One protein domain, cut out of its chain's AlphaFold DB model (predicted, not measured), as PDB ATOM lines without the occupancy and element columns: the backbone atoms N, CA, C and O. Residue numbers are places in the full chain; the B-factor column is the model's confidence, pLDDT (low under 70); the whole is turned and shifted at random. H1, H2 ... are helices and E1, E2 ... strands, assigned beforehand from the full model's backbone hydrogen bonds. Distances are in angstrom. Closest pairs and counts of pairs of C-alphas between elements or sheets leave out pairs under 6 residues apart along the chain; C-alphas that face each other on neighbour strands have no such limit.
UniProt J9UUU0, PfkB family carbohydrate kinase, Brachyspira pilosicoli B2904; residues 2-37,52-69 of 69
ATOM      1  N   PHE A   2     297.587 320.890 388.355       82.81
ATOM      2  CA  PHE A   2     296.447 320.386 387.577       82.81
ATOM      3  C   PHE A   2     296.356 321.106 386.232       82.81
ATOM      4  O   PHE A   2     296.454 322.330 386.193       82.81
ATOM      5  N   ASN A   3     296.162 320.340 385.161       90.31
ATOM      6  CA  ASN A   3     295.776 320.849 383.849       90.31
ATOM      7  C   ASN A   3     294.284 320.582 383.678       90.31
ATOM      8  O   ASN A   3     293.824 319.489 384.021       90.31
ATOM      9  N   VAL A   4     293.543 321.558 383.162       91.69
ATOM     10  CA  VAL A   4     292.099 321.433 382.969       91.69
ATOM     11  C   VAL A   4     291.783 321.536 381.488       91.69
ATOM     12  O   VAL A   4     292.131 322.510 380.825       91.69
ATOM     13  N   LEU A   5     291.103 320.517 380.976       93.00
ATOM     14  CA  LEU A   5     290.563 320.508 379.630       93.00
ATOM     15  C   LEU A   5     289.042 320.545 379.718       93.00
ATOM     16  O   LEU A   5     288.427 319.697 380.362       93.00
ATOM     17  N   THR A   6     288.451 321.523 379.053       93.44
ATOM     18  CA  THR A   6     287.008 321.628 378.838       93.44
ATOM     19  C   THR A   6     286.741 321.407 377.358       93.44
ATOM     20  O   THR A   6     287.560 321.782 376.519       93.44
ATOM     21  N   PHE A   7     285.638 320.754 377.016       95.38
ATOM     22  CA  PHE A   7     285.304 320.496 375.623       95.38
ATOM     23  C   PHE A   7     283.799 320.434 375.433       95.38
ATOM     24  O   PHE A   7     283.063 320.059 376.347       95.38
ATOM     25  N   GLY A   8     283.355 320.786 374.237       94.81
ATOM     26  CA  GLY A   8     281.957 320.724 373.848       94.81
ATOM     27  C   GLY A   8     281.584 321.923 372.998       94.81
ATOM     28  O   GLY A   8     282.447 322.534 372.378       94.81
ATOM     29  N   GLU A   9     280.298 322.230 372.946       94.62
ATOM     30  CA  GLU A   9     279.793 323.251 372.038       94.62
ATOM     31  C   GLU A   9     280.022 324.681 372.540       94.62
ATOM     32  O   GLU A   9     279.925 324.990 373.734       94.62
ATOM     33  N   LEU A  10     280.259 325.551 371.567       94.50
ATOM     34  CA  LEU A  10     279.977 326.972 371.622       94.50
ATOM     35  C   LEU A  10     278.869 327.239 370.609       94.50
ATOM     36  O   LEU A  10     278.963 326.804 369.461       94.50
ATOM     37  N   LEU A  11     277.840 327.963 371.029       95.12
ATOM     38  CA  LEU A  11     276.708 328.308 370.176       95.12
ATOM     39  C   LEU A  11     276.304 329.768 370.354       95.12
ATOM     40  O   LEU A  11     276.767 330.449 371.271       95.12
ATOM     41  N   TYR A  12     275.441 330.243 369.463       95.50
ATOM     42  CA  TYR A  12     274.774 331.528 369.607       95.50
ATOM     43  C   TYR A  12     273.335 331.308 370.064       95.50
ATOM     44  O   TYR A  12     272.534 330.713 369.345       95.50
ATOM     45  N   ASP A  13     273.004 331.839 371.235       93.38
ATOM     46  CA  ASP A  13     271.629 332.022 371.678       93.38
ATOM     47  C   ASP A  13     271.083 333.294 371.015       93.38
ATOM     48  O   ASP A  13     271.561 334.404 371.276       93.38
ATOM     49  N   VAL A  14     270.111 333.137 370.116       93.69
ATOM     50  CA  VAL A  14     269.560 334.238 369.311       93.69
ATOM     51  C   VAL A  14     268.211 334.679 369.879       93.69
ATOM     52  O   VAL A  14     267.262 333.899 369.934       93.69
ATOM     53  N   TYR A  15     268.120 335.949 370.269       93.31
ATOM     54  CA  TYR A  15     266.928 336.603 370.806       93.31
ATOM     55  C   TYR A  15     266.552 337.788 369.924       93.31
ATOM     56  O   TYR A  15     267.179 338.836 370.040       93.31
ATOM     57  N   ASN A  16     265.513 337.661 369.096       91.19
ATOM     58  CA  ASN A  16     265.064 338.712 368.172       91.19
ATOM     59  C   ASN A  16     266.255 339.379 367.445       91.19
ATOM     60  O   ASN A  16     266.822 338.783 366.536       91.19
ATOM     61  N   ASP A  17     266.670 340.564 367.901       91.81
ATOM     62  CA  ASP A  17     267.723 341.390 367.301       91.81
ATOM     63  C   ASP A  17     269.120 341.207 367.936       91.81
ATOM     64  O   ASP A  17     270.070 341.900 367.571       91.81
ATOM     65  N   VAL A  18     269.274 340.309 368.916       92.06
ATOM     66  CA  VAL A  18     270.510 340.116 369.691       92.06
ATOM     67  C   VAL A  18     270.971 338.666 369.629       92.06
ATOM     68  O   VAL A  18     270.219 337.746 369.929       92.06
ATOM     69  N   SER A  19     272.245 338.458 369.303       91.81
ATOM     70  CA  SER A  19     272.906 337.150 369.394       91.81
ATOM     71  C   SER A  19     273.911 337.152 370.543       91.81
ATOM     72  O   SER A  19     274.773 338.030 370.620       91.81
ATOM     73  N   VAL A  20     273.809 336.172 371.438       92.19
ATOM     74  CA  VAL A  20     274.671 336.025 372.618       92.19
ATOM     75  C   VAL A  20     275.442 334.717 372.509       92.19
ATOM     76  O   VAL A  20     274.859 333.681 372.217       92.19
ATOM     77  N   ILE A  21     276.753 334.745 372.744       92.94
ATOM     78  CA  ILE A  21     277.549 333.513 372.774       92.94
ATOM     79  C   ILE A  21     277.234 332.744 374.059       92.94
ATOM     80  O   ILE A  21     277.316 333.301 375.157       92.94
ATOM     81  N   GLY A  22     276.927 331.462 373.899       93.69
ATOM     82  CA  GLY A  22     276.576 330.534 374.960       93.69
ATOM     83  C   GLY A  22     277.156 329.137 374.735       93.69
ATOM     84  O   GLY A  22     278.163 328.951 374.048       93.69
ATOM     85  N   GLY A  23     276.507 328.152 375.352       94.56
ATOM     86  CA  GLY A  23     276.974 326.768 375.454       94.56
ATOM     87  C   GLY A  23     277.434 326.448 376.874       94.56
ATOM     88  O   GLY A  23     278.279 327.139 377.444       94.56
ATOM     89  N   ALA A  24     276.871 325.400 377.482       95.62
ATOM     90  CA  ALA A  24     277.216 325.023 378.855       95.62
ATOM     91  C   ALA A  24     278.727 324.745 379.049       95.62
ATOM     92  O   ALA A  24     279.293 325.265 380.018       95.62
ATOM     93  N   PRO A  25     279.415 324.025 378.134       95.44
ATOM     94  CA  PRO A  25     280.862 323.812 378.223       95.44
ATOM     95  C   PRO A  25     281.667 325.116 378.151       95.44
ATOM     96  O   PRO A  25     282.560 325.334 378.971       95.44
ATOM     97  N   PHE A  26     281.309 326.005 377.221       94.00
ATOM     98  CA  PHE A  26     281.948 327.310 377.054       94.00
ATOM     99  C   PHE A  26     281.727 328.237 378.261       94.00
ATOM    100  O   PHE A  26     282.650 328.885 378.760       94.00
ATOM    101  N   ASN A  27     280.503 328.276 378.788       93.81
ATOM    102  CA  ASN A  27     280.180 329.080 379.963       93.81
ATOM    103  C   ASN A  27     280.996 328.628 381.179       93.81
ATOM    104  O   ASN A  27     281.539 329.467 381.900       93.81
ATOM    105  N   TYR A  28     281.137 327.316 381.384       94.38
ATOM    106  CA  TYR A  28     281.985 326.771 382.440       94.38
ATOM    107  C   TYR A  28     283.461 327.156 382.250       94.38
ATOM    108  O   TYR A  28     284.089 327.631 383.200       94.38
ATOM    109  N   SER A  29     284.005 327.024 381.035       92.56
ATOM    110  CA  SER A  29     285.409 327.350 380.754       92.56
ATOM    111  C   SER A  29     285.718 328.831 380.994       92.56
ATOM    112  O   SER A  29     286.741 329.153 381.591       92.56
ATOM    113  N   ILE A  30     284.814 329.741 380.620       90.12
ATOM    114  CA  ILE A  30     284.961 331.182 380.872       90.12
ATOM    115  C   ILE A  30     284.949 331.510 382.369       90.12
ATOM    116  O   ILE A  30     285.737 332.340 382.822       90.12
ATOM    117  N   GLN A  31     284.057 330.907 383.162       92.00
ATOM    118  CA  GLN A  31     284.057 331.174 384.606       92.00
ATOM    119  C   GLN A  31     285.306 330.604 385.275       92.00
ATOM    120  O   GLN A  31     285.899 331.257 386.134       92.00
ATOM    121  N   LEU A  32     285.746 329.419 384.850       91.06
ATOM    122  CA  LEU A  32     286.960 328.812 385.371       91.06
ATOM    123  C   LEU A  32     288.210 329.621 384.995       91.06
ATOM    124  O   LEU A  32     289.076 329.804 385.849       91.06
ATOM    125  N   SER A  33     288.289 330.172 383.777       89.06
ATOM    126  CA  SER A  33     289.421 331.016 383.368       89.06
ATOM    127  C   SER A  33     289.563 332.236 384.278       89.06
ATOM    128  O   SER A  33     290.668 332.556 384.712       89.06
ATOM    129  N   ARG A  34     288.442 332.863 384.663       87.75
ATOM    130  CA  ARG A  34     288.421 334.002 385.595       87.75
ATOM    131  C   ARG A  34     288.944 333.628 386.978       87.75
ATOM    132  O   ARG A  34     289.727 334.382 387.543       87.75
ATOM    133  N   LEU A  35     288.541 332.473 387.511       89.81
ATOM    134  CA  LEU A  35     289.015 331.985 388.814       89.81
ATOM    135  C   LEU A  35     290.510 331.644 388.803       89.81
ATOM    136  O   LEU A  35     291.183 331.783 389.820       89.81
ATOM    137  N   LEU A  36     291.025 331.211 387.651       87.62
ATOM    138  CA  LEU A  36     292.430 330.864 387.455       87.62
ATOM    139  C   LEU A  36     293.287 332.051 386.987       87.62
ATOM    140  O   LEU A  36     294.439 331.844 386.629       87.62
ATOM    141  N   ASN A  37     292.761 333.284 386.974       83.88
ATOM    142  CA  ASN A  37     293.451 334.470 386.446       83.88
ATOM    143  C   ASN A  37     293.995 334.282 385.012       83.88
ATOM    144  O   ASN A  37     295.059 334.796 384.677       83.88
ATOM    145  N   GLU A  52     280.610 333.604 359.094       95.81
ATOM    146  CA  GLU A  52     280.817 334.860 359.811       95.81
ATOM    147  C   GLU A  52     280.581 334.723 361.323       95.81
ATOM    148  O   GLU A  52     281.299 335.334 362.117       95.81
ATOM    149  N   LEU A  53     279.632 333.882 361.742       94.00
ATOM    150  CA  LEU A  53     279.365 333.637 363.159       94.00
ATOM    151  C   LEU A  53     280.555 332.939 363.822       94.00
ATOM    152  O   LEU A  53     280.958 333.329 364.916       94.00
ATOM    153  N   ALA A  54     281.176 331.971 363.150       94.69
ATOM    154  CA  ALA A  54     282.398 331.331 363.623       94.69
ATOM    155  C   ALA A  54     283.554 332.333 363.783       94.69
ATOM    156  O   ALA A  54     284.255 332.308 364.799       94.69
ATOM    157  N   ASN A  55     283.725 333.255 362.828       94.38
ATOM    158  CA  ASN A  55     284.733 334.316 362.920       94.38
ATOM    159  C   ASN A  55     284.464 335.251 364.111       94.38
ATOM    160  O   ASN A  55     285.364 335.521 364.908       94.38
ATOM    161  N   ASN A  56     283.208 335.668 364.292       93.69
ATOM    162  CA  ASN A  56     282.789 336.507 365.416       93.69
ATOM    163  C   ASN A  56     282.997 335.806 366.771       93.69
ATOM    164  O   ASN A  56     283.445 336.433 367.737       93.69
ATOM    165  N   ALA A  57     282.721 334.501 366.847       92.94
ATOM    166  CA  ALA A  57     282.967 333.696 368.037       92.94
ATOM    167  C   ALA A  57     284.466 333.611 368.341       92.94
ATOM    168  O   ALA A  57     284.880 333.841 369.478       92.94
ATOM    169  N   MET A  58     285.298 333.359 367.328       91.25
ATOM    170  CA  MET A  58     286.753 333.312 367.477       91.25
ATOM    171  C   MET A  58     287.317 334.639 368.009       91.25
ATOM    172  O   MET A  58     288.139 334.644 368.930       91.25
ATOM    173  N   ASP A  59     286.846 335.771 367.487       91.31
ATOM    174  CA  ASP A  59     287.258 337.098 367.948       91.31
ATOM    175  C   ASP A  59     286.817 337.385 369.388       91.31
ATOM    176  O   ASP A  59     287.564 337.993 370.164       91.31
ATOM    177  N   PHE A  60     285.631 336.917 369.783       89.25
ATOM    178  CA  PHE A  60     285.170 337.000 371.167       89.25
ATOM    179  C   PHE A  60     286.062 336.187 372.116       89.25
ATOM    180  O   PHE A  60     286.482 336.701 373.156       89.25
ATOM    181  N   ILE A  61     286.388 334.944 371.751       86.25
ATOM    182  CA  ILE A  61     287.200 334.033 372.571       86.25
ATOM    183  C   ILE A  61     288.628 334.567 372.730       86.25
ATOM    184  O   ILE A  61     289.147 334.602 373.848       86.25
ATOM    185  N   LYS A  62     289.245 335.066 371.649       81.56
ATOM    186  CA  LYS A  62     290.593 335.663 371.686       81.56
ATOM    187  C   LYS A  62     290.676 336.846 372.648       81.56
ATOM    188  O   LYS A  62     291.640 336.958 373.399       81.56
ATOM    189  N   LYS A  63     289.644 337.696 372.696       76.75
ATOM    190  CA  LYS A  63     289.558 338.808 373.664       76.75
ATOM    191  C   LYS A  63     289.403 338.337 375.115       76.75
ATOM    192  O   LYS A  63     289.654 339.117 376.032       76.75
ATOM    193  N   LYS A  64     288.960 337.097 375.337       67.81
ATOM    194  CA  LYS A  64     288.749 336.490 376.660       67.81
ATOM    195  C   LYS A  64     289.860 335.517 377.079       67.81
ATOM    196  O   LYS A  64     289.741 334.941 378.154       67.81
ATOM    197  N   ILE A  65     290.947 335.421 376.300       62.75
ATOM    198  CA  ILE A  65     292.188 334.695 376.638       62.75
ATOM    199  C   ILE A  65     291.932 333.192 376.862       62.75
ATOM    200  O   ILE A  65     292.335 332.606 377.860       62.75
ATOM    201  N   LEU A  66     291.233 332.552 375.925       60.06
ATOM    202  CA  LEU A  66     291.140 331.091 375.854       60.06
ATOM    203  C   LEU A  66     291.902 330.599 374.625       60.06
ATOM    204  O   LEU A  66     291.701 331.096 373.516       60.06
ATOM    205  N   ILE A  67     292.780 329.619 374.833       55.00
ATOM    206  CA  ILE A  67     293.461 328.912 373.749       55.00
ATOM    207  C   ILE A  67     292.470 327.896 373.173       55.00
ATOM    208  O   ILE A  67     292.090 326.949 373.868       55.00
ATOM    209  N   LEU A  68     292.069 328.109 371.917       53.75
ATOM    210  CA  LEU A  68     291.340 327.122 371.123       53.75
ATOM    211  C   LEU A  68     292.347 326.124 370.531       53.75
ATOM    212  O   LEU A  68     293.332 326.541 369.916       53.75
ATOM    213  N   LEU A  69     292.101 324.830 370.733       49.19
ATOM    214  CA  LEU A  69     292.768 323.717 370.046       49.19
ATOM    215  C   LEU A  69     291.749 323.023 369.145       49.19
ATOM    216  O   LEU A  69     292.147 322.648 368.024       49.19
TER     217      LEU A  69
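AT A GLANCE: This is residues 2 to 37 and 52 to 69 of the 69 residues of the protein "PfkB family carbohydrate kinase" of Brachyspira pilosicoli B2904 (UniProt J9UUU0). The printed part is a long, thin model: strand E1 lies toward one end, the hairpin of E2 and E3 makes the other end, and helix H1 folds back from the hairpin, its residue Pro 25 coming close to Phe 7 at the end of E1. A second helix, H2, comes close to the hairpin with its residues 53 to 61 and stays separate from H1 and E1. The printed part has 54 residues, with three named strands and then two named helices in the order E1, E2, E3, H1, H2; the sheet has the order E2, E3 and is antiparallel, and the class is mixed, helices and strands. It is only just compact, close to loose, with a radius of gyration of the C-alphas of 11.8 A, and its outline is a rod spanning 41 by 19 by 18 A.

HOW THE PARTS SIT: E1, residues 4 to 7, pairs with no named strand. E2, residues 11 to 15, and E3, residues 18 to 22, form a hairpin of antiparallel neighbours, with 149 degrees between their directions. N 13 and O 20 are 2.8 A apart, and N 20 and O 13 are 2.9 A apart, both within hydrogen-bond range. The C-alphas of Val 14 and Ser 19 face each other at 4.4 A. H1, residues 24 to 35, has 5 pairs of C-alphas within 8 A of E1, the closest being those of Phe 7 and Pro 25, 6.1 A apart. H1 is apart from E2. H2, residues 52 to 63, has 1 pair of C-alphas within 8 A of E3, those of Ile 21 and Ala 57, 7.2 A apart. E2 and H2 are near each other, with 6 pairs of C-alphas within 10 A. H2 is apart from E1 and from H1. In H1 and H2, every O i to N i+4 pair is within hydrogen-bond range.

IN THESE COORDINATES: E1 begins at C-alpha 4, at (292.099, 321.433, 382.969), and measures 10.1 A from first to last C-alpha. E2 measures 12.8 A and E3 12.5 A. H1 begins at C-alpha 24, at (277.216, 325.023, 378.855), and measures 16.9 A. H2 measures 16.8 A and ends at C-alpha 63, at (289.558, 338.808, 373.664).

THE WHOLE: The two C-alphas farthest apart are those of Phe 2 and Asn 16, at 41.2 A. The links E1 to E2, E2 to E3 and E3 to H1 are tight. Residues 38 to 51 are not printed, and C-alphas 37 and 52 are 29.5 A apart across this cut, over which the link from H1 to H2 runs. The mean pLDDT of the printed part is 88.0; residues 64 to 69, up to the chain's last residue, are under 70.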